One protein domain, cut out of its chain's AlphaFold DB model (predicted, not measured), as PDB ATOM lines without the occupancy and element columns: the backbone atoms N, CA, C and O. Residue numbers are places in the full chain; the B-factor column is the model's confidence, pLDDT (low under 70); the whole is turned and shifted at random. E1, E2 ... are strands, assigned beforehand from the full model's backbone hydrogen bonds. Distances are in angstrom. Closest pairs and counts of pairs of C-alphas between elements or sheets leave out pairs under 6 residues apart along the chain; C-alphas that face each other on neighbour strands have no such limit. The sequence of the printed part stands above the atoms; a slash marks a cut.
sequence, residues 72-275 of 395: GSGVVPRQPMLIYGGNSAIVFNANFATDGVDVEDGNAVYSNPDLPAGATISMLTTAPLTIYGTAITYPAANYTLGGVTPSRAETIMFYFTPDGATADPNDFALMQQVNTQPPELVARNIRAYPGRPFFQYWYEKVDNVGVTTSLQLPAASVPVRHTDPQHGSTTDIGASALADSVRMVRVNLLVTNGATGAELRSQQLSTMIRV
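Overview. This is residues 72 to 275 of the 395 residues of the protein "Prepilin-type N-terminal cleavage/methylation domain-containing protein" of Gemmatimonadales bacterium (UniProt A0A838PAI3). What is the shape? There is little regular structure: one strongly twisted, branched sheet whose meander E1 to E5, successive antiparallel neighbours, turns at E5's bend into a second wing, E6 to E9. What is printed? 204 residues with nine strands, no named helix, all strand; compact, radius of gyration of the C-alphas 18.4 A, spans 60 by 51 by 30 A.

Arrangement. What neighbours E8, residues 246 to 256? E5, residues 184 to 192, and E6, residues 199 to 206, lie on one side, E9, residues 266 to 274, on the other side. Within hydrogen-bond range are N 191 and O 254, 2.7 A, N 200 and O 250, 3.0 A, and N 249 and O 273, 2.8 A. What else pairs? E6 forms a hairpin with E7, residues 212 to 216, N 203 to O 215 2.9 A. E1, residues 82 to 85, E2, 89 to 94, E3, 154 to 162, and E4, 172 to 178, lead by hairpins to E5, which bends by 76 degrees at residue 189; N 91 and O 84 are 2.8 A apart, N 156 and O 92 2.8 A, N 157 and O 177 2.8 A, N 172 and O 190 2.7 A.

Along the chain. Where are the anchors? C-alpha 82 is at (143.485, 127.977, 159.678), C-alpha 274 at (144.828, 139.387, 165.028). Which strands are long? From first to last C-alpha, E8 measures 29.6 A and E9 26.0 A.

Size, cuts and confidence. How large? The farthest C-alphas, Gly 146 and Ala 262, are 60.5 A apart. Any cut or long links? The printed part has no cut; links E2 to E3 and E7 to E8 are long. Where is pLDDT under 70? Residues 100 to 107 and 146.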
ATOM      1  N   GLY A  72     146.400 132.953 156.141       89.94
ATOM      2  CA  GLY A  72     145.454 133.084 155.034       89.94
ATOM      3  C   GLY A  72     145.881 134.046 153.923       89.94
ATOM      4  O   GLY A  72     145.125 134.242 152.978       89.94
ATOM      5  N   SER A  73     147.065 134.653 154.007       86.88
ATOM      6  CA  SER A  73     147.618 135.473 152.925       86.88
ATOM      7  C   SER A  73     148.053 134.587 151.758       86.88
ATOM      8  O   SER A  73     148.681 133.554 151.976       86.88
ATOM      9  N   GLY A  74     147.701 134.971 150.529       80.38
ATOM     10  CA  GLY A  74     148.157 134.296 149.308       80.38
ATOM     11  C   GLY A  74     147.703 132.840 149.136       80.38
ATOM     12  O   GLY A  74     148.255 132.142 148.290       80.38
ATOM     13  N   VAL A  75     146.722 132.364 149.913       86.31
ATOM     14  CA  VAL A  75     146.150 131.021 149.718       86.31
ATOM     15  C   VAL A  75     145.252 131.004 148.475       86.31
ATOM     16  O   VAL A  75     144.578 131.986 148.169       86.31
ATOM     17  N   VAL A  76     145.226 129.889 147.747       84.25
ATOM     18  CA  VAL A  76     144.343 129.739 146.576       84.25
ATOM     19  C   VAL A  76     142.886 129.501 147.006       84.25
ATOM     20  O   VAL A  76     142.646 129.075 148.142       84.25
ATOM     21  N   PRO A  77     141.886 129.718 146.124       82.81
ATOM     22  CA  PRO A  77     140.494 129.431 146.448       82.81
ATOM     23  C   PRO A  77     140.308 128.016 147.006       82.81
ATOM     24  O   PRO A  77     140.849 127.047 146.473       82.81
ATOM     25  N   ARG A  78     139.505 127.903 148.070       86.00
ATOM     26  CA  ARG A  78     139.207 126.657 148.803       86.00
ATOM     27  C   ARG A  78     140.368 126.031 149.580       86.00
ATOM     28  O   ARG A  78     140.157 124.997 150.213       86.00
ATOM     29  N   GLN A  79     141.566 126.611 149.583       90.38
ATOM     30  CA  GLN A  79     142.609 126.175 150.510       90.38
ATOM     31  C   GLN A  79     142.269 126.661 151.932       90.38
ATOM     32  O   GLN A  79     142.054 127.858 152.118       90.38
ATOM     33  N   PRO A  80     142.225 125.770 152.945       92.75
ATOM     34  CA  PRO A  80     142.002 126.164 154.333       92.75
ATOM     35  C   PRO A  80     143.045 127.168 154.815       92.75
ATOM     36  O   PRO A  80     144.241 126.979 154.590       92.75
ATOM     37  N   MET A  81     142.607 128.214 155.509       93.62
ATOM     38  CA  MET A  81     143.503 129.233 156.059       93.62
ATOM     39  C   MET A  81     144.042 128.786 157.417       93.62
ATOM     40  O   MET A  81     145.229 128.496 157.543       93.62
ATOM     41  N   LEU A  82     143.170 128.648 158.419       95.56
ATOM     42  CA  LEU A  82     143.485 127.977 159.678       95.56
ATOM     43  C   LEU A  82     143.173 126.481 159.554       95.56
ATOM     44  O   LEU A  82     142.024 126.086 159.393       95.56
ATOM     45  N   ILE A  83     144.190 125.633 159.679       95.81
ATOM     46  CA  ILE A  83     144.037 124.174 159.570       95.81
ATOM     47  C   ILE A  83     143.690 123.578 160.933       95.81
ATOM     48  O   ILE A  83     142.788 122.747 161.058       95.81
ATOM     49  N   TYR A  84     144.430 123.994 161.961       97.50
ATOM     50  CA  TYR A  84     144.307 123.472 163.315       97.50
ATOM     51  C   TYR A  84     144.666 124.542 164.341       97.50
ATOM     52  O   TYR A  84     145.713 125.178 164.251       97.50
ATOM     53  N   GLY A  85     143.826 124.701 165.355       97.44
ATOM     54  CA  GLY A  85     144.079 125.558 166.504       97.44
ATOM     55  C   GLY A  85     143.812 124.804 167.799       97.44
ATOM     56  O   GLY A  85     142.670 124.716 168.246       97.44
ATOM     57  N   GLY A  86     144.863 124.263 168.411       97.00
ATOM     58  CA  GLY A  86     144.816 123.581 169.706       97.00
ATOM     59  C   GLY A  86     145.411 124.414 170.843       97.00
ATOM     60  O   GLY A  86     145.797 125.563 170.658       97.00
ATOM     61  N   ASN A  87     145.520 123.820 172.032       96.38
ATOM     62  CA  ASN A  87     146.054 124.499 173.223       96.38
ATOM     63  C   ASN A  87     147.579 124.700 173.203       96.38
ATOM     64  O   ASN A  87     148.079 125.574 173.908       96.38
ATOM     65  N   SER A  88     148.309 123.878 172.445       95.75
ATOM     66  CA  SER A  88     149.779 123.840 172.400       95.75
ATOM     67  C   SER A  88     150.355 123.862 170.985       95.75
ATOM     68  O   SER A  88     151.573 123.893 170.840       95.75
ATOM     69  N   ALA A  89     149.508 123.842 169.957       97.44
ATOM     70  CA  ALA A  89     149.923 123.922 168.567       97.44
ATOM     71  C   ALA A  89     148.889 124.692 167.745       97.44
ATOM     72  O   ALA A  89     147.685 124.583 168.000       97.44
ATOM     73  N   ILE A  90     149.371 125.438 166.759       98.19
ATOM     74  CA  ILE A  90     148.569 126.142 165.763       98.19
ATOM     75  C   ILE A  90     149.188 125.909 164.385       98.19
ATOM     76  O   ILE A  90     150.406 125.979 164.232       98.19
ATOM     77  N   VAL A  91     148.346 125.592 163.403       98.19
ATOM     78  CA  VAL A  91     148.738 125.226 162.040       98.19
ATOM     79  C   VAL A  91     147.868 125.980 161.058       98.19
ATOM     80  O   VAL A  91     146.639 125.967 161.176       98.19
ATOM     81  N   PHE A  92     148.493 126.619 160.084       97.31
ATOM     82  CA  PHE A  92     147.807 127.442 159.103       97.31
ATOM     83  C   PHE A  92     148.578 127.507 157.789       97.31
ATOM     84  O   PHE A  92     149.754 127.158 157.750       97.31
ATOM     85  N   ASN A  93     147.918 127.968 156.730       95.44
ATOM     86  CA  ASN A  93     148.572 128.272 155.466       95.44
ATOM     87  C   ASN A  93     148.765 129.772 155.281       95.44
ATOM     88  O   ASN A  93     147.908 130.574 155.669       95.44
ATOM     89  N   ALA A  94     149.875 130.132 154.654       92.94
ATOM     90  CA  ALA A  94     150.172 131.478 154.195       92.94
ATOM     91  C   ALA A  94     151.246 131.408 153.107       92.94
ATOM     92  O   ALA A  94     152.127 130.569 153.212       92.94
ATOM     93  N   ASN A  95     151.210 132.313 152.131       88.56
ATOM     94  CA  ASN A  95     152.365 132.632 151.294       88.56
ATOM     95  C   ASN A  95     153.271 133.600 152.079       88.56
ATOM     96  O   ASN A  95     153.181 134.824 151.944       88.56
ATOM     97  N   PHE A  96     154.028 133.070 153.039       87.25
ATOM     98  CA  PHE A  96     154.827 133.875 153.961       87.25
ATOM     99  C   PHE A  96     156.166 134.271 153.344       87.25
ATOM    100  O   PHE A  96     156.589 135.413 153.557       87.25
ATOM    101  N   ALA A  97     156.827 133.389 152.593       84.38
ATOM    102  CA  ALA A  97     158.103 133.714 151.974       84.38
ATOM    103  C   ALA A  97     158.320 133.111 150.578       84.38
ATOM    104  O   ALA A  97     157.941 131.979 150.310       84.38
ATOM    105  N   THR A  98     159.040 133.857 149.733       82.62
ATOM    106  CA  THR A  98     159.538 133.430 148.417       82.62
ATOM    107  C   THR A  98     161.062 133.292 148.417       82.62
ATOM    108  O   THR A  98     161.756 134.045 149.107       82.62
ATOM    109  N   ASP A  99     161.600 132.376 147.611       79.12
ATOM    110  CA  ASP A  99     163.039 132.233 147.353       79.12
ATOM    111  C   ASP A  99     163.562 133.239 146.306       79.12
ATOM    112  O   ASP A  99     164.750 133.290 146.002       79.12
ATOM    113  N   GLY A 100     162.680 134.073 145.744       66.75
ATOM    114  CA  GLY A 100     163.036 135.074 144.739       66.75
ATOM    115  C   GLY A 100     163.509 134.498 143.397       66.75
ATOM    116  O   GLY A 100     163.784 135.278 142.484       66.75
ATOM    117  N   VAL A 101     163.587 133.170 143.252       63.50
ATOM    118  CA  VAL A 101     163.789 132.492 141.963       63.50
ATOM    119  C   VAL A 101     162.486 132.543 141.169       63.50
ATOM    120  O   VAL A 101     162.497 132.779 139.959       63.50
ATOM    121  N   ASP A 102     161.361 132.449 141.874       59.00
ATOM    122  CA  ASP A 102     160.034 132.705 141.331       59.00
ATOM    123  C   ASP A 102     159.792 134.218 141.195       59.00
ATOM    124  O   ASP A 102     159.128 134.851 142.015       59.00
ATOM    125  N   VAL A 103     160.295 134.816 140.106       53.03
ATOM    126  CA  VAL A 103     160.106 136.244 139.737       53.03
ATOM    127  C   VAL A 103     158.619 136.653 139.645       53.03
ATOM    128  O   VAL A 103     158.270 137.832 139.563       53.03
ATOM    129  N   GLU A 104     157.723 135.670 139.656       55.38
ATOM    130  CA  GLU A 104     156.276 135.814 139.591       55.38
ATOM    131  C   GLU A 104     155.589 135.813 140.964       55.38
ATOM    132  O   GLU A 104     154.383 136.059 141.018       55.38
ATOM    133  N   ASP A 105     156.296 135.550 142.068       63.66
ATOM    134  CA  ASP A 105     155.725 135.533 143.421       63.66
ATOM    135  C   ASP A 105     155.724 136.906 144.098       63.66
ATOM    136  O   ASP A 105     156.301 137.130 145.158       63.66
ATOM    137  N   GLY A 106     155.030 137.854 143.462       61.91
ATOM    138  CA  GLY A 106     154.844 139.209 143.989       61.91
ATOM    139  C   GLY A 106     153.931 139.296 145.219       61.91
ATOM    140  O   GLY A 106     153.768 140.382 145.767       61.91
ATOM    141  N   ASN A 107     153.337 138.174 145.639       66.81
ATOM    142  CA  ASN A 107     152.335 138.117 146.702       66.81
ATOM    143  C   ASN A 107     152.885 137.528 148.014       66.81
ATOM    144  O   ASN A 107     152.162 137.517 149.013       66.81
ATOM    145  N   ALA A 108     154.139 137.060 148.027       72.19
ATOM    146  CA  ALA A 108     154.811 136.613 149.240       72.19
ATOM    147  C   ALA A 108     155.072 137.778 150.199       72.19
ATOM    148  O   ALA A 108     155.433 138.886 149.792       72.19
ATOM    149  N   VAL A 109     154.940 137.526 151.503       75.31
ATOM    150  CA  VAL A 109     155.169 138.571 152.517       75.31
ATOM    151  C   VAL A 109     156.658 138.919 152.652       75.31
ATOM    152  O   VAL A 109     157.002 140.074 152.921       75.31
ATOM    153  N   TYR A 110     157.554 137.947 152.462       78.12
ATOM    154  CA  TYR A 110     159.003 138.123 152.561       78.12
ATOM    155  C   TYR A 110     159.748 137.462 151.403       78.12
ATOM    156  O   TYR A 110     159.305 136.464 150.856       78.12
ATOM    157  N   SER A 111     160.927 137.984 151.072       81.50
ATOM    158  CA  SER A 111     161.863 137.334 150.153       81.50
ATOM    159  C   SER A 111     163.080 136.846 150.934       81.50
ATOM    160  O   SER A 111     163.679 137.613 151.693       81.50
ATOM    161  N   ASN A 112     163.413 135.567 150.780       82.38
ATOM    162  CA  ASN A 112     164.594 134.934 151.344       82.38
ATOM    163  C   ASN A 112     165.197 133.961 150.312       82.38
ATOM    164  O   ASN A 112     164.720 132.832 150.209       82.38
ATOM    165  N   PRO A 113     166.260 134.361 149.590       80.56
ATOM    166  CA  PRO A 113     166.833 133.558 148.511       80.56
ATOM    167  C   PRO A 113     167.522 132.268 148.961       80.56
ATOM    168  O   PRO A 113     167.845 131.426 148.130       80.56
ATOM    169  N   ASP A 114     167.727 132.094 150.267       82.69
ATOM    170  CA  ASP A 114     168.370 130.911 150.836       82.69
ATOM    171  C   ASP A 114     167.355 129.826 151.256       82.69
ATOM    172  O   ASP A 114     167.728 128.841 151.900       82.69
ATOM    173  N   LEU A 115     166.062 129.995 150.940       83.44
ATOM    174  CA  LEU A 115     165.043 128.998 151.271       83.44
ATOM    175  C   LEU A 115     165.247 127.698 150.478       83.44
ATOM    176  O   LEU A 115     165.515 127.725 149.277       83.44
ATOM    177  N   PRO A 116     165.093 126.528 151.124       85.12
ATOM    178  CA  PRO A 116     165.186 125.260 150.424       85.12
ATOM    179  C   PRO A 116     163.980 125.054 149.501       85.12
ATOM    180  O   PRO A 116     162.860 125.481 149.792       85.12
ATOM    181  N   ALA A 117     164.196 124.303 148.419       78.81
ATOM    182  CA  ALA A 117     163.130 123.921 147.501       78.81
ATOM    183  C   ALA A 117     161.969 123.244 148.252       78.81
ATOM    184  O   ALA A 117     162.172 122.353 149.083       78.81
ATOM    185  N   GLY A 118     160.739 123.665 147.952       79.19
ATOM    186  CA  GLY A 118     159.538 123.142 148.604       79.19
ATOM    187  C   GLY A 118     159.170 123.817 149.931       79.19
ATOM    188  O   GLY A 118     158.209 123.383 150.562       79.19
ATOM    189  N   ALA A 119     159.895 124.848 150.378       86.06
ATOM    190  CA  ALA A 119     159.496 125.671 151.529       86.06
ATOM    191  C   ALA A 119     158.485 126.779 151.182       86.06
ATOM    192  O   ALA A 119     157.841 127.293 152.086       86.06
ATOM    193  N   THR A 120     158.342 127.109 149.895       87.25
ATOM    194  CA  THR A 120     157.576 128.253 149.354       87.25
ATOM    195  C   THR A 120     156.306 127.833 148.602       87.25
ATOM    196  O   THR A 120     155.647 128.628 147.943       87.25
ATOM    197  N   ILE A 121     155.983 126.537 148.630       88.12
ATOM    198  CA  ILE A 121     154.818 125.965 147.950       88.12
ATOM    199  C   ILE A 121     154.039 125.068 148.902       88.12
ATOM    200  O   ILE A 121     154.578 124.526 149.868       88.12
ATOM    201  N   SER A 122     152.762 124.864 148.616       91.56
ATOM    202  CA  SER A 122     151.906 123.956 149.362       91.56
ATOM    203  C   SER A 122     152.402 122.521 149.236       91.56
ATOM    204  O   SER A 122     152.746 122.061 148.142       91.56
ATOM    205  N   MET A 123     152.355 121.785 150.342       94.00
ATOM    206  CA  MET A 123     152.596 120.344 150.344       94.00
ATOM    207  C   MET A 123     151.592 119.597 149.449       94.00
ATOM    208  O   MET A 123     150.493 120.077 149.170       94.00
ATOM    209  N   LEU A 124     151.960 118.382 149.040       93.06
ATOM    210  CA  LEU A 124     151.090 117.459 148.310       93.06
ATOM    211  C   LEU A 124     150.559 116.370 149.246       93.06
ATOM    212  O   LEU A 124     151.225 115.976 150.203       93.06
ATOM    213  N   THR A 125     149.399 115.800 148.923       94.56
ATOM    214  CA  THR A 125     148.806 114.674 149.671       94.56
ATOM    215  C   THR A 125     149.671 113.411 149.655       94.56
ATOM    216  O   THR A 125     149.490 112.534 150.495       94.56
ATOM    217  N   THR A 126     150.629 113.313 148.729       93.75
ATOM    218  CA  THR A 126     151.612 112.222 148.646       93.75
ATOM    219  C   THR A 126     152.747 112.346 149.662       93.75
ATOM    220  O   THR A 126     153.435 111.362 149.918       93.75
ATOM    221  N   ALA A 127     152.957 113.534 150.234       92.31
ATOM    222  CA  ALA A 127     153.972 113.801 151.249       92.31
ATOM    223  C   ALA A 127     153.377 114.653 152.389       92.31
ATOM    224  O   ALA A 127     153.795 115.796 152.584       92.31
ATOM    225  N   PRO A 128     152.371 114.133 153.118       94.38
ATOM    226  CA  PRO A 128     151.693 114.899 154.150       94.38
ATOM    227  C   PRO A 128     152.547 115.025 155.418       94.38
ATOM    228  O   PRO A 128     153.331 114.138 155.763       94.38
ATOM    229  N   LEU A 129     152.320 116.106 156.157       94.88
ATOM    230  CA  LEU A 129     152.821 116.332 157.508       94.88
ATOM    231  C   LEU A 129     151.783 115.863 158.538       94.88
ATOM    232  O   LEU A 129     150.590 116.145 158.404       94.88
ATOM    233  N   THR A 130     152.237 115.210 159.607       96.25
ATOM    234  CA  THR A 130     151.408 114.964 160.798       96.25
ATOM    235  C   THR A 130     151.511 116.150 161.749       96.25
ATOM    236  O   THR A 130     152.605 116.506 162.186       96.25
ATOM    237  N   ILE A 131     150.371 116.740 162.106       95.88
ATOM    238  CA  ILE A 131     150.311 117.862 163.045       95.88
ATOM    239  C   ILE A 131     150.818 117.407 164.414       95.88
ATOM    240  O   ILE A 131     150.320 116.426 164.980       95.88
ATOM    241  N   TYR A 132     151.785 118.149 164.958       95.81
ATOM    242  CA  TYR A 132     152.461 117.806 166.205       95.81
ATOM    243  C   TYR A 132     151.475 117.552 167.354       95.81
ATOM    244  O   TYR A 132     150.567 118.343 167.617       95.81
ATOM    245  N   GLY A 133     151.680 116.441 168.067       94.06
ATOM    246  CA  GLY A 133     150.838 116.041 169.198       94.06
ATOM    247  C   GLY A 133     149.457 115.503 168.805       94.06
ATOM    248  O   GLY A 133     148.594 115.370 169.671       94.06
ATOM    249  N   THR A 134     149.229 115.190 167.526       95.56
ATOM    250  CA  THR A 134     147.959 114.647 167.025       95.56
ATOM    251  C   THR A 134     148.189 113.505 166.028       95.56
ATOM    252  O   THR A 134     149.314 113.247 165.612       95.56
ATOM    253  N   ALA A 135     147.108 112.836 165.617       95.31
ATOM    254  CA  ALA A 135     147.109 111.884 164.501       95.31
ATOM    255  C   ALA A 135     146.627 112.512 163.174       95.31
ATOM    256  O   ALA A 135     146.343 111.798 162.215       95.31
ATOM    257  N   ILE A 136     146.454 113.836 163.131       94.31
ATOM    258  CA  ILE A 136     145.898 114.539 161.972       94.31
ATOM    259  C   ILE A 136     147.004 114.754 160.946       94.31
ATOM    260  O   ILE A 136     148.046 115.320 161.273       94.31
ATOM    261  N   THR A 137     146.747 114.359 159.704       95.69
ATOM    262  CA  THR A 137     147.619 114.636 158.563       95.69
ATOM    263  C   THR A 137     147.097 115.812 157.743       95.69
ATOM    264  O   THR A 137     145.886 116.027 157.628       95.69
ATOM    265  N   TYR A 138     148.020 116.582 157.177       95.69
ATOM    266  CA  TYR A 138     147.745 117.691 156.271       95.69
ATOM    267  C   TYR A 138     148.814 117.718 155.162       95.69
ATOM    268  O   TYR A 138     149.982 117.478 155.466       95.69
ATOM    269  N   PRO A 139     148.471 118.001 153.894       95.56
ATOM    270  CA  PRO A 139     147.168 118.438 153.398       95.56
ATOM    271  C   PRO A 139     146.193 117.287 153.132       95.56
ATOM    272  O   PRO A 139     146.596 116.147 152.917       95.56
ATOM    273  N   ALA A 140     144.894 117.601 153.135       91.94
ATOM    274  CA  ALA A 140     143.819 116.659 152.795       91.94
ATOM    275  C   ALA A 140     143.445 116.675 151.296       91.94
ATOM    276  O   ALA A 140     142.756 115.774 150.821       91.94
ATOM    277  N   ALA A 141     143.902 117.684 150.551       91.88
ATOM    278  CA  ALA A 141     143.749 117.820 149.105       91.88
ATOM    279  C   ALA A 141     144.990 118.502 148.509       91.88
ATOM    280  O   ALA A 141     145.716 119.194 149.216       91.88
ATOM    281  N   ASN A 142     145.229 118.321 147.208       92.06
ATOM    282  CA  ASN A 142     146.253 119.092 146.503       92.06
ATOM    283  C   ASN A 142     145.670 120.460 146.140       92.06
ATOM    284  O   ASN A 142     144.716 120.536 145.362       92.06
ATOM    285  N   TYR A 143     146.236 121.525 146.696       90.62
ATOM    286  CA  TYR A 143     145.836 122.895 146.388       90.62
ATOM    287  C   TYR A 143     146.706 123.417 145.256       90.62
ATOM    288  O   TYR A 143     147.929 123.336 145.332       90.62
ATOM    289  N   THR A 144     146.078 123.907 144.190       85.31
ATOM    290  CA  THR A 144     146.787 124.310 142.975       85.31
ATOM    291  C   THR A 144     146.315 125.665 142.465       85.31
ATOM    292  O   THR A 144     145.126 125.983 142.508       85.31
ATOM    293  N   LEU A 145     147.257 126.455 141.961       75.94
ATOM    294  CA  LEU A 145     147.024 127.603 141.101       75.94
ATOM    295  C   LEU A 145     146.721 127.098 139.680       75.94
ATOM    296  O   LEU A 145     147.434 126.243 139.146       75.94
ATOM    297  N   GLY A 146     145.634 127.584 139.075       68.88
ATOM    298  CA  GLY A 146     145.261 127.222 137.699       68.88
ATOM    299  C   GLY A 146     145.006 125.723 137.464       68.88
ATOM    300  O   GLY A 146     145.008 125.276 136.321       68.88
ATOM    301  N   GLY A 147     144.814 124.929 138.525       70.31
ATOM    302  CA  GLY A 147     144.557 123.486 138.446       70.31
ATOM    303  C   GLY A 147     145.786 122.597 138.216       70.31
ATOM    304  O   GLY A 147     145.629 121.379 138.151       70.31
ATOM    305  N   VAL A 148     146.991 123.168 138.087       71.44
ATOM    306  CA  VAL A 148     148.204 122.416 137.705       71.44
ATOM    307  C   VAL A 148     149.377 122.698 138.639       71.44
ATOM    308  O   VAL A 148     150.017 121.764 139.122       71.44
ATOM    309  N   THR A 149     149.658 123.968 138.921       81.25
ATOM    310  CA  THR A 149     150.812 124.372 139.734       81.25
ATOM    311  C   THR A 149     150.436 124.312 141.209       81.25
ATOM    312  O   THR A 149     149.370 124.814 141.544       81.25
ATOM    313  N   PRO A 150     151.243 123.739 142.119       86.56
ATOM    314  CA  PRO A 150     150.973 123.820 143.554       86.56
ATOM    315  C   PRO A 150     150.729 125.263 144.013       86.56
ATOM    316  O   PRO A 150     151.320 126.202 143.483       86.56
ATOM    317  N   SER A 151     149.839 125.441 144.987       87.50
ATOM    318  CA  SER A 151     149.632 126.739 145.631       87.50
ATOM    319  C   SER A 151     150.960 127.259 146.186       87.50
ATOM    320  O   SER A 151     151.785 126.474 146.641       87.50
ATOM    321  N   ARG A 152     151.158 128.576 146.185       86.44
ATOM    322  CA  ARG A 152     152.327 129.214 146.814       86.44
ATOM    323  C   ARG A 152     152.161 129.438 148.315       86.44
ATOM    324  O   ARG A 152     152.979 130.088 148.934       86.44
ATOM    325  N   ALA A 153     151.076 128.943 148.906       89.12
ATOM    326  CA  ALA A 153     150.893 129.018 150.345       89.12
ATOM    327  C   ALA A 153     151.438 127.765 151.031       89.12
ATOM    328  O   ALA A 153     150.826 126.690 150.970       89.12
ATOM    329  N   GLU A 154     152.565 127.931 151.714       92.62
ATOM    330  CA  GLU A 154     153.140 126.952 152.621       92.62
ATOM    331  C   GLU A 154     152.294 126.744 153.883       92.62
ATOM    332  O   GLU A 154     151.522 127.601 154.322       92.62
ATOM    333  N   THR A 155     152.467 125.577 154.499       96.44
ATOM    334  CA  THR A 155     151.885 125.236 155.794       96.44
ATOM    335  C   THR A 155     152.864 125.571 156.906       96.44
ATOM    336  O   THR A 155     153.942 124.988 156.992       96.44
ATOM    337  N   ILE A 156     152.464 126.458 157.809       97.12
ATOM    338  CA  ILE A 156     153.261 126.889 158.953       97.12
ATOM    339  C   ILE A 156     152.637 126.330 160.228       97.12
ATOM    340  O   ILE A 156     151.447 126.504 160.494       97.12
ATOM    341  N   MET A 157     153.456 125.668 161.040       98.06
ATOM    342  CA  MET A 157     153.074 125.103 162.326       98.06
ATOM    343  C   MET A 157     153.937 125.697 163.438       98.06
ATOM    344  O   MET A 157     155.156 125.556 163.427       98.06
ATOM    345  N   PHE A 158     153.295 126.287 164.444       98.44
ATOM    346  CA  PHE A 158     153.933 126.583 165.725       98.44
ATOM    347  C   PHE A 158     153.452 125.598 166.774       98.44
ATOM    348  O   PHE A 158     152.250 125.356 166.890       98.44
ATOM    349  N   TYR A 159     154.369 125.063 167.575       97.94
ATOM    350  CA  TYR A 159     154.015 124.136 168.641       97.94
ATOM    351  C   TYR A 159     154.980 124.190 169.820       97.94
ATOM    352  O   TYR A 159     156.158 124.513 169.678       97.94
ATOM    353  N   PHE A 160     154.461 123.847 170.997       96.75
ATOM    354  CA  PHE A 160     155.242 123.705 172.220       96.75
ATOM    355  C   PHE A 160     155.581 122.235 172.458       96.75
ATOM    356  O   PHE A 160     154.693 121.386 172.561       96.75
ATOM    357  N   THR A 161     156.872 121.940 172.575       95.38
ATOM    358  CA  THR A 161     157.403 120.610 172.907       95.38
ATOM    359  C   THR A 161     158.166 120.668 174.231       95.38
ATOM    360  O   THR A 161     158.740 121.719 174.518       95.38
ATOM    361  N   PRO A 162     158.170 119.610 175.065       93.75
ATOM    362  CA  PRO A 162     159.002 119.578 176.266       93.75
ATOM    363  C   PRO A 162     160.464 119.918 175.956       93.75
ATOM    364  O   PRO A 162     161.041 119.419 174.988       93.75
ATOM    365  N   ASP A 163     161.071 120.774 176.774       92.00
ATOM    366  CA  ASP A 163     162.428 121.249 176.542       92.00
ATOM    367  C   ASP A 163     163.469 120.264 177.086       92.00
ATOM    368  O   ASP A 163     163.904 120.347 178.237       92.00
ATOM    369  N   GLY A 164     163.930 119.365 176.215       85.88
ATOM    370  CA  GLY A 164     164.941 118.360 176.550       85.88
ATOM    371  C   GLY A 164     166.334 118.899 176.907       85.88
ATOM    372  O   GLY A 164     167.186 118.109 177.302       85.88
ATOM    373  N   ALA A 165     166.606 120.207 176.778       86.06
ATOM    374  CA  ALA A 165     167.854 120.793 177.288       86.06
ATOM    375  C   ALA A 165     167.763 121.233 178.754       86.06
ATOM    376  O   ALA A 165     168.765 121.661 179.326       86.06
ATOM    377  N   THR A 166     166.581 121.137 179.359       84.00
ATOM    378  CA  THR A 166     166.351 121.479 180.761       84.00
ATOM    379  C   THR A 166     165.972 120.229 181.550       84.00
ATOM    380  O   THR A 166     165.451 119.259 181.005       84.00
ATOM    381  N   ALA A 167     166.255 120.238 182.853       80.62
ATOM    382  CA  ALA A 167     165.869 119.141 183.740       80.62
ATOM    383  C   ALA A 167     164.418 119.261 184.247       80.62
ATOM    384  O   ALA A 167     163.912 118.319 184.854       80.62
ATOM    385  N   ASP A 168     163.759 120.413 184.054       84.12
ATOM    386  CA  ASP A 168     162.390 120.634 184.521       84.12
ATOM    387  C   ASP A 168     161.386 120.167 183.453       84.12
ATOM    388  O   ASP A 168     161.345 120.733 182.361       84.12
ATOM    389  N   PRO A 169     160.527 119.176 183.748       84.38
ATOM    390  CA  PRO A 169     159.557 118.664 182.779       84.38
ATOM    391  C   PRO A 169     158.454 119.672 182.420       84.38
ATOM    392  O   PRO A 169     157.652 119.402 181.529       84.38
ATOM    393  N   ASN A 170     158.373 120.804 183.123       88.25
ATOM    394  CA  ASN A 170     157.410 121.865 182.845       88.25
ATOM    395  C   ASN A 170     157.964 122.956 181.924       88.25
ATOM    396  O   ASN A 170     157.215 123.878 181.597       88.25
ATOM    397  N   ASP A 171     159.246 122.889 181.556       91.06
ATOM    398  CA  ASP A 171     159.840 123.776 180.564       91.06
ATOM    399  C   ASP A 171     159.608 123.208 179.152       91.06
ATOM    400  O   ASP A 171     159.692 122.009 178.892       91.06
ATOM    401  N   PHE A 172     159.271 124.105 178.235       95.19
ATOM    402  CA  PHE A 172     158.915 123.857 176.850       95.19
ATOM    403  C   PHE A 172     159.766 124.734 175.934       95.19
ATOM    404  O   PHE A 172     160.153 125.859 176.275       95.19
ATOM    405  N   ALA A 173     159.995 124.215 174.737       95.62
ATOM    406  CA  ALA A 173     160.515 124.942 173.599       95.62
ATOM    407  C   ALA A 173     159.371 125.257 172.626       95.62
ATOM    408  O   ALA A 173     158.541 124.395 172.329       95.62
ATOM    409  N   LEU A 174     159.334 126.495 172.137       97.44
ATOM    410  CA  LEU A 174     158.515 126.894 171.000       97.44
ATOM    411  C   LEU A 174     159.274 126.549 169.722       97.44
ATOM    412  O   LEU A 174     160.369 127.064 169.490       97.44
ATOM    413  N   MET A 175     158.658 125.713 168.901       98.00
ATOM    414  CA  MET A 175     159.166 125.302 167.602       98.00
ATOM    415  C   MET A 175     158.310 125.919 166.499       98.00
ATOM    416  O   MET A 175     157.094 126.057 166.658       98.00
ATOM    417  N   GLN A 176     158.948 126.250 165.382       97.00
ATOM    418  CA  GLN A 176     158.302 126.581 164.119       97.00
ATOM    419  C   GLN A 176     158.655 125.501 163.103       97.00
ATOM    420  O   GLN A 176     159.800 125.078 163.016       97.00
ATOM    421  N   GLN A 177     157.688 125.062 162.314       95.88
ATOM    422  CA  GLN A 177     157.924 124.163 161.198       95.88
ATOM    423  C   GLN A 177     157.190 124.692 159.971       95.88
ATOM    424  O   GLN A 177     156.020 125.057 160.066       95.88
ATOM    425  N   VAL A 178     157.884 124.734 158.836       94.81
ATOM    426  CA  VAL A 178     157.312 125.101 157.538       94.81
ATOM    427  C   VAL A 178     157.303 123.859 156.658       94.81
ATOM    428  O   VAL A 178     158.344 123.241 156.441       94.81
ATOM    429  N   ASN A 179     156.129 123.472 156.168       95.12
ATOM    430  CA  ASN A 179     155.915 122.241 155.416       95.12
ATOM    431  C   ASN A 179     156.558 121.026 156.121       95.12
ATOM    432  O   ASN A 179     156.463 120.870 157.339       95.12
ATOM    433  N   THR A 180     157.226 120.157 155.363       92.56
ATOM    434  CA  THR A 180     157.972 119.001 155.875       92.56
ATOM    435  C   THR A 180     159.424 119.325 156.231       92.56
ATOM    436  O   THR A 180     160.189 118.405 156.527       92.56
ATOM    437  N   GLN A 181     159.821 120.605 156.234       92.06
ATOM    438  CA  GLN A 181     161.177 120.996 156.622       92.06
ATOM    439  C   GLN A 181     161.442 120.650 158.096       92.06
ATOM    440  O   GLN A 181     160.494 120.523 158.883       92.06
ATOM    441  N   PRO A 182     162.713 120.473 158.499       92.69
ATOM    442  CA  PRO A 182     163.056 120.264 159.898       92.69
ATOM    443  C   PRO A 182     162.505 121.394 160.785       92.69
ATOM    444  O   PRO A 182     162.632 122.561 160.419       92.69
ATOM    445  N   PRO A 183     161.910 121.083 161.949       94.88
ATOM    446  CA  PRO A 183     161.461 122.113 162.873       94.88
ATOM    447  C   PRO A 183     162.615 122.977 163.387       94.88
ATOM    448  O   PRO A 183     163.639 122.464 163.846       94.88
ATOM    449  N   GLU A 184     162.407 124.285 163.391       94.50
ATOM    450  CA  GLU A 184     163.333 125.290 163.890       94.50
ATOM    451  C   GLU A 184     162.958 125.728 165.305       94.50
ATOM    452  O   GLU A 184     161.786 125.903 165.655       94.50
ATOM    453  N   LEU A 185     163.975 125.916 166.141       95.94
ATOM    454  CA  LEU A 185     163.796 126.412 167.496       95.94
ATOM    455  C   LEU A 185     163.581 127.928 167.478       95.94
ATOM    456  O   LEU A 185     164.484 128.674 167.110       95.94
ATOM    457  N   VAL A 186     162.433 128.381 167.977       95.81
ATOM    458  CA  VAL A 186     162.141 129.812 168.141       95.81
ATOM    459  C   VAL A 186     162.584 130.286 169.521       95.81
ATOM    460  O   VAL A 186     163.285 131.280 169.658       95.81
ATOM    461  N   ALA A 187     162.164 129.596 170.578       95.00
ATOM    462  CA  ALA A 187     162.444 130.024 171.944       95.00
ATOM    463  C   ALA A 187     162.405 128.851 172.924       95.00
ATOM    464  O   ALA A 187     161.719 127.859 172.693       95.00
ATOM    465  N   ARG A 188     163.131 128.979 174.037       93.56
ATOM    466  CA  ARG A 188     163.257 127.963 175.102       93.56
ATOM    467  C   ARG A 188     162.866 128.515 176.458       93.56
ATOM    468  O   ARG A 188     162.596 129.711 176.576       93.56
ATOM    469  N   ASN A 189     162.904 127.666 177.486       91.75
ATOM    470  CA  ASN A 189     162.608 128.047 178.868       91.75
ATOM    471  C   ASN A 189     161.208 128.667 178.997       91.75
ATOM    472  O   ASN A 189     161.022 129.711 179.624       91.75
ATOM    473  N   ILE A 190     160.220 128.068 178.333       94.12
ATOM    474  CA  ILE A 190     158.832 128.526 178.356       94.12
ATOM    475  C   ILE A 190     158.014 127.559 179.199       94.12
ATOM    476  O   ILE A 190     158.070 126.361 178.998       94.12
ATOM    477  N   ARG A 191     157.176 128.060 180.095       91.75
ATOM    478  CA  ARG A 191     156.196 127.267 180.839       91.75
ATOM    479  C   ARG A 191     154.785 127.685 180.483       91.75
ATOM    480  O   ARG A 191     154.541 128.810 180.031       91.75
ATOM    481  N   ALA A 192     153.849 126.784 180.757       86.75
ATOM    482  CA  ALA A 192     152.432 127.094 180.695       86.75
ATOM    483  C   ALA A 192     152.095 128.258 181.639       86.75
ATOM    484  O   ALA A 192     152.544 128.321 182.788       86.75
ATOM    485  N   TYR A 193     151.283 129.188 181.147       91.81
ATOM    486  CA  TYR A 193     150.764 130.274 181.961       91.81
ATOM    487  C   TYR A 193     149.813 129.704 183.035       91.81
ATOM    488  O   TYR A 193     148.962 128.873 182.709       91.81
ATOM    489  N   PRO A 194     149.885 130.139 184.307       89.50
ATOM    490  CA  PRO A 194     149.014 129.605 185.352       89.50
ATOM    491  C   PRO A 194     147.521 129.720 185.000       89.50
ATOM    492  O   PRO A 194     146.992 130.816 184.811       89.50
ATOM    493  N   GLY A 195     146.837 128.576 184.900       90.06
ATOM    494  CA  GLY A 195     145.402 128.503 184.606       90.06
ATOM    495  C   GLY A 195     145.003 128.824 183.160       90.06
ATOM    496  O   GLY A 195     143.813 128.990 182.896       90.06
ATOM    497  N   ARG A 196     145.954 128.933 182.217       92.75
ATOM    498  CA  ARG A 196     145.662 129.187 180.795       92.75
ATOM    499  C   ARG A 196     146.529 128.323 179.873       92.75
ATOM    500  O   ARG A 196     147.720 128.179 180.134       92.75
ATOM    501  N   PRO A 197     145.972 127.787 178.772       95.06
ATOM    502  CA  PRO A 197     146.775 127.127 177.746       95.06
ATOM    503  C   PRO A 197     147.640 128.142 176.984       95.06
ATOM    504  O   PRO A 197     147.384 129.351 177.041       95.06
ATOM    505  N   PHE A 198     148.635 127.650 176.238       96.25
ATOM    506  CA  PHE A 198     149.510 128.504 175.431       96.25
ATOM    507  C   PHE A 198     148.726 129.308 174.398       96.25
ATOM    508  O   PHE A 198     148.952 130.510 174.271       96.25
ATOM    509  N   PHE A 199     147.763 128.669 173.730       97.31
ATOM    510  CA  PHE A 199     146.881 129.319 172.768       97.31
ATOM    511  C   PHE A 199     145.424 129.305 173.229       97.31
ATOM    512  O   PHE A 199     144.910 128.301 173.719       97.31
ATOM    513  N   GLN A 200     144.749 130.435 173.044       96.94
ATOM    514  CA  GLN A 200     143.298 130.571 173.158       96.94
ATOM    515  C   GLN A 200     142.789 131.340 171.934       96.94
ATOM    516  O   GLN A 200     143.540 132.103 171.328       96.94
ATOM    517  N   TYR A 201     141.513 131.195 171.597       97.56
ATOM    518  CA  TYR A 201     140.968 131.689 170.333       97.56
ATOM    519  C   TYR A 201     139.733 132.559 170.560       97.56
ATOM    520  O   TYR A 201     138.957 132.308 171.482       97.56
ATOM    521  N   TRP A 202     139.558 133.584 169.728       95.88
ATOM    522  CA  TRP A 202     138.396 134.471 169.734       95.88
ATOM    523  C   TRP A 202     137.793 134.539 168.342       95.88
ATOM    524  O   TRP A 202     138.521 134.567 167.349       95.88
ATOM    525  N   TYR A 203     136.472 134.638 168.300       92.75
ATOM    526  CA  TYR A 203     135.688 134.874 167.097       92.75
ATOM    527  C   TYR A 203     134.904 136.178 167.241       92.75
ATOM    528  O   TYR A 203     134.754 136.715 168.344       92.75
ATOM    529  N   GLU A 204     134.416 136.703 166.126       89.81
ATOM    530  CA  GLU A 204     133.554 137.881 166.110       89.81
ATOM    531  C   GLU A 204     132.103 137.458 165.883       89.81
ATOM    532  O   GLU A 204     131.802 136.622 165.034       89.81
ATOM    533  N   LYS A 205     131.197 138.028 166.677       85.56
ATOM    534  CA  LYS A 205     129.754 137.864 166.542       85.56
ATOM    535  C   LYS A 205     129.149 139.217 166.209       85.56
ATOM    536  O   LYS A 205     129.326 140.162 166.973       85.56
ATOM    537  N   VAL A 206     128.422 139.284 165.103       84.81
ATOM    538  CA  VAL A 206     127.616 140.452 164.738       84.81
ATOM    539  C   VAL A 206     126.214 140.252 165.305       84.81
ATOM    540  O   VAL A 206     125.633 139.174 165.157       84.81
ATOM    541  N   ASP A 207     125.696 141.238 166.029       85.25
ATOM    542  CA  ASP A 207     124.313 141.216 166.502       85.25
ATOM    543  C   ASP A 207     123.323 141.689 165.423       85.25
ATOM    544  O   ASP A 207     123.700 142.103 164.327       85.25
ATOM    545  N   ASN A 208     122.025 141.638 165.731       86.69
ATOM    546  CA  ASN A 208     120.966 142.019 164.790       86.69
ATOM    547  C   ASN A 208     120.965 143.519 164.428       86.69
ATOM    548  O   ASN A 208     120.218 143.924 163.543       86.69
ATOM    549  N   VAL A 209     121.753 144.340 165.127       85.38
ATOM    550  CA  VAL A 209     121.880 145.789 164.916       85.38
ATOM    551  C   VAL A 209     123.210 146.117 164.212       85.38
ATOM    552  O   VAL A 209     123.517 147.280 163.967       85.38
ATOM    553  N   GLY A 210     123.998 145.100 163.842       82.75
ATOM    554  CA  GLY A 210     125.275 145.256 163.147       82.75
ATOM    555  C   GLY A 210     126.473 145.510 164.068       82.75
ATOM    556  O   GLY A 210     127.570 145.776 163.577       82.75
ATOM    557  N   VAL A 211     126.316 145.419 165.393       87.12
ATOM    558  CA  VAL A 211     127.427 145.595 166.337       87.12
ATOM    559  C   VAL A 211     128.264 144.322 166.382       87.12
ATOM    560  O   VAL A 211     127.774 143.235 166.689       87.12
ATOM    561  N   THR A 212     129.559 144.465 166.108       87.12
ATOM    562  CA  THR A 212     130.523 143.361 166.165       87.12
ATOM    563  C   THR A 212     131.125 143.251 167.562       87.12
ATOM    564  O   THR A 212     131.748 144.188 168.057       87.12
ATOM    565  N   THR A 213     130.973 142.089 168.195       88.62
ATOM    566  CA  THR A 213     131.549 141.775 169.509       88.62
ATOM    567  C   THR A 213     132.528 140.616 169.395       88.62
ATOM    568  O   THR A 213     132.199 139.570 168.836       88.62
ATOM    569  N   SER A 214     133.722 140.761 169.966       91.81
ATOM    570  CA  SER A 214     134.685 139.662 170.053       91.81
ATOM    571  C   SER A 214     134.407 138.781 171.272       91.81
ATOM    572  O   SER A 214     134.385 139.263 172.405       91.81
ATOM    573  N   LEU A 215     134.250 137.477 171.054       94.12
ATOM    574  CA  LEU A 215     133.965 136.485 172.091       94.12
ATOM    575  C   LEU A 215     135.040 135.401 172.094       94.12
ATOM    576  O   LEU A 215     135.538 134.997 171.045       94.12
ATOM    577  N   GLN A 216     135.412 134.930 173.284       95.50
ATOM    578  CA  GLN A 216     136.347 133.815 173.413       95.50
ATOM    579  C   GLN A 216     135.652 132.512 173.003       95.50
ATOM    580  O   GLN A 216     134.521 132.258 173.423       95.50
ATOM    581  N   LEU A 217     136.340 131.662 172.238       95.06
ATOM    582  CA  LEU A 217     135.863 130.314 171.959       95.06
ATOM    583  C   LEU A 217     135.832 129.476 173.251       95.06
ATOM    584  O   LEU A 217     136.812 129.479 174.009       95.06
ATOM    585  N   PRO A 218     134.733 128.746 173.519       93.44
ATOM    586  CA  PRO A 218     134.656 127.835 174.654       93.44
ATOM    587  C   PRO A 218     135.752 126.767 174.600       93.44
ATOM    588  O   PRO A 218     136.094 126.276 173.527       93.44
ATOM    589  N   ALA A 219     136.251 126.335 175.761       90.50
ATOM    590  CA  ALA A 219     137.293 125.304 175.826       90.50
ATOM    591  C   ALA A 219     136.865 123.973 175.177       90.50
ATOM    592  O   ALA A 219     137.698 123.290 174.596       90.50
ATOM    593  N   ALA A 220     135.571 123.635 175.224       91.56
ATOM    594  CA  ALA A 220     135.015 122.445 174.574       91.56
ATOM    595  C   ALA A 220     135.025 122.517 173.034       91.56
ATOM    596  O   ALA A 220     134.865 121.497 172.374       91.56
ATOM    597  N   SER A 221     135.201 123.712 172.467       92.31
ATOM    598  CA  SER A 221     135.306 123.948 171.023       92.31
ATOM    599  C   SER A 221     136.756 123.940 170.526       92.31
ATOM    600  O   SER A 221     136.993 124.199 169.352       92.31
ATOM    601  N   VAL A 222     137.725 123.680 171.413       94.75
ATOM    602  CA  VAL A 222     139.153 123.580 171.097       94.75
ATOM    603  C   VAL A 222     139.573 122.105 171.221       94.75
ATOM    604  O   VAL A 222     139.275 121.484 172.242       94.75
ATOM    605  N   PRO A 223     140.276 121.522 170.232       95.56
ATOM    606  CA  PRO A 223     140.857 122.192 169.074       95.56
ATOM    607  C   PRO A 223     139.829 122.576 168.007       95.56
ATOM    608  O   PRO A 223     138.932 121.799 167.690       95.56
ATOM    609  N   VAL A 224     140.011 123.758 167.415       94.50
ATOM    610  CA  VAL A 224     139.352 124.096 166.148       94.50
ATOM    611  C   VAL A 224     140.115 123.425 165.015       94.50
ATOM    612  O   VAL A 224     141.347 123.373 165.041       94.50
ATOM    613  N   ARG A 225     139.402 122.877 164.033       93.00
ATOM    614  CA  ARG A 225     140.020 122.168 162.915       93.00
ATOM    615  C   ARG A 225     139.155 122.291 161.675       93.00
ATOM    616  O   ARG A 225     137.969 121.987 161.734       93.00
ATOM    617  N   HIS A 226     139.799 122.580 160.554       89.94
ATOM    618  CA  HIS A 226     139.188 122.418 159.247       89.94
ATOM    619  C   HIS A 226     139.157 120.919 158.896       89.94
ATOM    620  O   HIS A 226     140.196 120.293 158.659       89.94
ATOM    621  N   THR A 227     137.982 120.292 158.989       88.19
ATOM    622  CA  THR A 227     137.826 118.845 158.744       88.19
ATOM    623  C   THR A 227     137.481 118.534 157.300       88.19
ATOM    624  O   THR A 227     137.800 117.442 156.834       88.19
ATOM    625  N   ASP A 228     136.842 119.473 156.604       89.62
ATOM    626  CA  ASP A 228     136.620 119.359 155.169       89.62
ATOM    627  C   ASP A 228     137.938 119.595 154.404       89.62
ATOM    628  O   ASP A 228     138.768 120.393 154.846       89.62
ATOM    629  N   PRO A 229     138.200 118.924 153.274       88.56
ATOM    630  CA  PRO A 229     139.386 119.218 152.474       88.56
ATOM    631  C   PRO A 229     139.356 120.602 151.810       88.56
ATOM    632  O   PRO A 229     140.409 121.083 151.393       88.56
ATOM    633  N   GLN A 230     138.187 121.231 151.664       88.31
ATOM    634  CA  GLN A 230     138.012 122.470 150.910       88.31
ATOM    635  C   GLN A 230     137.255 123.528 151.718       88.31
ATOM    636  O   GLN A 230     136.099 123.330 152.078       88.31
ATOM    637  N   HIS A 231     137.894 124.676 151.938       87.31
ATOM    638  CA  HIS A 231     137.271 125.858 152.546       87.31
ATOM    639  C   HIS A 231     136.106 126.368 151.702       87.31
ATOM    640  O   HIS A 231     136.214 126.465 150.473       87.31
ATOM    641  N   GLY A 232     134.993 126.694 152.360       83.69
ATOM    642  CA  GLY A 232     133.790 127.218 151.714       83.69
ATOM    643  C   GLY A 232     133.077 126.206 150.813       83.69
ATOM    644  O   GLY A 232     132.262 126.596 149.969       83.69
ATOM    645  N   SER A 233     133.386 124.912 150.943       83.50
ATOM    646  CA  SER A 233     132.620 123.850 150.294       83.50
ATOM    647  C   SER A 233     131.238 123.708 150.944       83.50
ATOM    648  O   SER A 233     130.987 124.174 152.052       83.50
ATOM    649  N   THR A 234     130.297 123.034 150.280       84.25
ATOM    650  CA  THR A 234     128.956 122.803 150.855       84.25
ATOM    651  C   THR A 234     128.975 121.906 152.096       84.25
ATOM    652  O   THR A 234     127.993 121.862 152.835       84.25
ATOM    653  N   THR A 235     130.057 121.152 152.294       84.88
ATOM    654  CA  THR A 235     130.281 120.263 153.441       84.88
ATOM    655  C   THR A 235     131.145 120.908 154.524       84.88
ATOM    656  O   THR A 235     131.222 120.380 155.635       84.88
ATOM    657  N   ASP A 236     131.714 122.083 154.249       85.69
ATOM    658  CA  ASP A 236     132.417 122.912 155.216       85.69
ATOM    659  C   ASP A 236     131.423 123.685 156.098       85.69
ATOM    660  O   ASP A 236     131.101 124.855 155.899       85.69
ATOM    661  N   ILE A 237     130.855 122.969 157.066       83.50
ATOM    662  CA  ILE A 237     129.824 123.471 157.977       83.50
ATOM    663  C   ILE A 237     130.144 123.109 159.430       83.50
ATOM    664  O   ILE A 237     130.939 122.212 159.726       83.50
ATOM    665  N   GLY A 238     129.483 123.791 160.368       86.69
ATOM    666  CA  GLY A 238     129.549 123.466 161.792       86.69
ATOM    667  C   GLY A 238     130.971 123.541 162.354       86.69
ATOM    668  O   GLY A 238     131.557 124.616 162.415       86.69
ATOM    669  N   ALA A 239     131.507 122.401 162.801       84.19
ATOM    670  CA  ALA A 239     132.829 122.328 163.422       84.19
ATOM    671  C   ALA A 239     133.990 122.585 162.442       84.19
ATOM    672  O   ALA A 239     135.023 123.072 162.889       84.19
ATOM    673  N   SER A 240     133.814 122.293 161.144       85.75
ATOM    674  CA  SER A 240     134.826 122.569 160.112       85.75
ATOM    675  C   SER A 240     134.993 124.080 159.917       85.75
ATOM    676  O   SER A 240     136.040 124.633 160.256       85.75
ATOM    677  N   ALA A 241     133.893 124.755 159.570       86.88
ATOM    678  CA  ALA A 241     133.827 126.203 159.357       86.88
ATOM    679  C   ALA A 241     134.100 127.047 160.622       86.88
ATOM    680  O   ALA A 241     134.257 128.272 160.573       86.88
ATOM    681  N   LEU A 242     134.146 126.417 161.804       90.88
ATOM    682  CA  LEU A 242     134.532 127.100 163.036       90.88
ATOM    683  C   LEU A 242     135.983 127.593 162.974       90.88
ATOM    684  O   LEU A 242     136.287 128.642 163.549       90.88
ATOM    685  N   ALA A 243     136.868 126.871 162.276       91.75
ATOM    686  CA  ALA A 243     138.249 127.301 162.071       91.75
ATOM    687  C   ALA A 243     138.305 128.661 161.351       91.75
ATOM    688  O   ALA A 243     139.050 129.551 161.767       91.75
ATOM    689  N   ASP A 244     137.422 128.876 160.379       89.50
ATOM    690  CA  ASP A 244     137.324 130.112 159.594       89.50
ATOM    691  C   ASP A 244     136.708 131.276 160.370       89.50
ATOM    692  O   ASP A 244     136.815 132.434 159.973       89.50
ATOM    693  N   SER A 245     136.091 131.008 161.520       90.38
ATOM    694  CA  SER A 245     135.497 132.038 162.381       90.38
ATOM    695  C   SER A 245     136.502 132.676 163.347       90.38
ATOM    696  O   SER A 245     136.205 133.700 163.966       90.38
ATOM    697  N   VAL A 246     137.701 132.104 163.503       94.00
ATOM    698  CA  VAL A 246     138.736 132.663 164.386       94.00
ATOM    699  C   VAL A 246     139.224 134.008 163.838       94.00
ATOM    700  O   VAL A 246     139.570 134.129 162.666       94.00
ATOM    701  N   ARG A 247     139.267 135.037 164.687       93.00
ATOM    702  CA  ARG A 247     139.725 136.401 164.349       93.00
ATOM    703  C   ARG A 247     140.932 136.841 165.162       93.00
ATOM    704  O   ARG A 247     141.695 137.709 164.732       93.00
ATOM    705  N   MET A 248     141.123 136.247 166.340       94.88
ATOM    706  CA  MET A 248     142.285 136.516 167.178       94.88
ATOM    707  C   MET A 248     142.758 135.268 167.912       94.88
ATOM    708  O   MET A 248     141.955 134.437 168.343       94.88
ATOM    709  N   VAL A 249     144.066 135.208 168.131       97.25
ATOM    710  CA  VAL A 249     144.744 134.194 168.935       97.25
ATOM    711  C   VAL A 249     145.386 134.889 170.129       97.25
ATOM    712  O   VAL A 249     146.167 135.826 169.964       97.25
ATOM    713  N   ARG A 250     145.070 134.448 171.347       96.56
ATOM    714  CA  ARG A 250     145.832 134.845 172.535       96.56
ATOM    715  C   ARG A 250     146.974 133.879 172.738       96.56
ATOM    716  O   ARG A 250     146.741 132.676 172.817       96.56
ATOM    717  N   VAL A 251     148.161 134.431 172.920       96.56
ATOM    718  CA  VAL A 251     149.359 133.690 173.299       96.56
ATOM    719  C   VAL A 251     149.647 133.971 174.769       96.56
ATOM    720  O   VAL A 251     149.827 135.130 175.150       96.56
ATOM    721  N   ASN A 252     149.672 132.925 175.595       96.06
ATOM    722  CA  ASN A 252     149.977 133.000 177.023       96.06
ATOM    723  C   ASN A 252     151.282 132.246 177.318       96.06
ATOM    724  O   ASN A 252     151.337 131.032 177.147       96.06
ATOM    725  N   LEU A 253     152.310 132.945 177.800       94.69
ATOM    726  CA  LEU A 253     153.633 132.378 178.082       94.69
ATOM    727  C   LEU A 253     154.089 132.750 179.494       94.69
ATOM    728  O   LEU A 253     153.877 133.875 179.952       94.69
ATOM    729  N   LEU A 254     154.779 131.830 180.162       93.88
ATOM    730  CA  LEU A 254     155.620 132.121 181.320       93.88
ATOM    731  C   LEU A 254     157.066 131.813 180.930       93.88
ATOM    732  O   LEU A 254     157.449 130.653 180.890       93.88
ATOM    733  N   VAL A 255     157.878 132.822 180.635       92.88
ATOM    734  CA  VAL A 255     159.290 132.602 180.283       92.88
ATOM    735  C   VAL A 255     160.136 132.574 181.544       92.88
ATOM    736  O   VAL A 255     159.929 133.399 182.434       92.88
ATOM    737  N   THR A 256     161.079 131.641 181.628       91.00
ATOM    738  CA  THR A 256     161.959 131.428 182.777       91.00
ATOM    739  C   THR A 256     163.428 131.582 182.398       91.00
ATOM    740  O   THR A 256     163.801 131.609 181.226       91.00
ATOM    741  N   ASN A 257     164.283 131.725 183.408       86.94
ATOM    742  CA  ASN A 257     165.736 131.737 183.248       86.94
ATOM    743  C   ASN A 257     166.341 130.318 183.241       86.94
ATOM    744  O   ASN A 257     167.542 130.184 183.455       86.94
ATOM    745  N   GLY A 258     165.518 129.269 183.092       82.88
ATOM    746  CA  GLY A 258     165.941 127.861 183.120       82.88
ATOM    747  C   GLY A 258     166.417 127.346 184.487       82.88
ATOM    748  O   GLY A 258     166.841 126.199 184.600       82.88
ATOM    749  N   ALA A 259     166.371 128.172 185.538       83.81
ATOM    750  CA  ALA A 259     166.747 127.783 186.895       83.81
ATOM    751  C   ALA A 259     165.546 127.227 187.676       83.81
ATOM    752  O   ALA A 259     164.395 127.535 187.380       83.81
ATOM    753  N   THR A 260     165.811 126.462 188.734       84.00
ATOM    754  CA  THR A 260     164.783 125.908 189.628       84.00
ATOM    755  C   THR A 260     164.886 126.495 191.042       84.00
ATOM    756  O   THR A 260     165.876 127.130 191.418       84.00
ATOM    757  N   GLY A 261     163.833 126.320 191.848       85.44
ATOM    758  CA  GLY A 261     163.822 126.734 193.255       85.44
ATOM    759  C   GLY A 261     163.993 128.245 193.461       85.44
ATOM    760  O   GLY A 261     163.381 129.054 192.769       85.44
ATOM    761  N   ALA A 262     164.825 128.635 194.432       86.06
ATOM    762  CA  ALA A 262     165.021 130.039 194.821       86.06
ATOM    763  C   ALA A 262     165.694 130.906 193.735       86.06
ATOM    764  O   ALA A 262     165.594 132.138 193.772       86.06
ATOM    765  N   GLU A 263     166.350 130.283 192.755       84.56
ATOM    766  CA  GLU A 263     167.016 130.965 191.641       84.56
ATOM    767  C   GLU A 263     166.111 131.128 190.411       84.56
ATOM    768  O   GLU A 263     166.465 131.869 189.489       84.56
ATOM    769  N   LEU A 264     164.920 130.512 190.412       87.00
ATOM    770  CA  LEU A 264     163.934 130.681 189.349       87.00
ATOM    771  C   LEU A 264     163.525 132.154 189.246       87.00
ATOM    772  O   LEU A 264     163.077 132.790 190.207       87.00
ATOM    773  N   ARG A 265     163.670 132.705 188.049       89.69
ATOM    774  CA  ARG A 265     163.139 134.008 187.657       89.69
ATOM    775  C   ARG A 265     162.235 133.786 186.467       89.69
ATOM    776  O   ARG A 265     162.592 133.053 185.551       89.69
ATOM    777  N   SER A 266     161.076 134.427 186.488       91.19
ATOM    778  CA  SER A 266     160.075 134.241 185.449       91.19
ATOM    779  C   SER A 266     159.380 135.539 185.078       91.19
ATOM    780  O   SER A 266     159.184 136.409 185.929       91.19
ATOM    781  N   GLN A 267     158.939 135.626 183.831       90.12
ATOM    782  CA  GLN A 267     158.136 136.718 183.311       90.12
ATOM    783  C   GLN A 267     156.890 136.161 182.626       90.12
ATOM    784  O   GLN A 267     156.975 135.332 181.724       90.12
ATOM    785  N   GLN A 268     155.727 136.629 183.073       91.81
ATOM    786  CA  GLN A 268     154.444 136.297 182.466       91.81
ATOM    787  C   GLN A 268     154.143 137.232 181.301       91.81
ATOM    788  O   GLN A 268     154.385 138.438 181.380       91.81
ATOM    789  N   LEU A 269     153.557 136.673 180.250       90.25
ATOM    790  CA  LEU A 269     153.020 137.417 179.129       90.25
ATOM    791  C   LEU A 269     151.703 136.802 178.664       90.25
ATOM    792  O   LEU A 269     151.574 135.589 178.537       90.25
ATOM    793  N   SER A 270     150.747 137.668 178.348       94.06
ATOM    794  CA  SER A 270     149.519 137.320 177.643       94.06
ATOM    795  C   SER A 270     149.254 138.406 176.607       94.06
ATOM    796  O   SER A 270     149.008 139.550 176.987       94.06
ATOM    797  N   THR A 271     149.281 138.066 175.320       93.00
ATOM    798  CA  THR A 271     149.039 139.023 174.226       93.00
ATOM    799  C   THR A 271     148.033 138.488 173.215       93.00
ATOM    800  O   THR A 271     147.897 137.278 173.063       93.00
ATOM    801  N   MET A 272     147.320 139.392 172.544       94.50
ATOM    802  CA  MET A 272     146.337 139.086 171.502       94.50
ATOM    803  C   MET A 272     146.925 139.408 170.130       94.50
ATOM    804  O   MET A 272     147.348 140.539 169.898       94.50
ATOM    805  N   ILE A 273     146.886 138.444 169.218       94.44
ATOM    806  CA  ILE A 273     147.337 138.578 167.832       94.44
ATOM    807  C   ILE A 273     146.107 138.464 166.930       94.44
ATOM    808  O   ILE A 273     145.314 137.535 167.079       94.44
ATOM    809  N   ARG A 274     145.918 139.421 166.018       92.88
ATOM    810  CA  ARG A 274     144.828 139.387 165.028       92.88
ATOM    811  C   ARG A 274     145.239 138.546 163.821       92.88
ATOM    812  O   ARG A 274     146.378 138.643 163.379       92.88
ATOM    813  N   VAL A 275     144.286 137.794 163.275       93.94
ATOM    814  CA  VAL A 275     144.445 136.979 162.059       93.94
ATOM    815  C   VAL A 275     143.495 137.506 160.973       93.94
ATOM    816  O   VAL A 275     142.390 136.992 160.809       93.94
TER     817      VAL A 275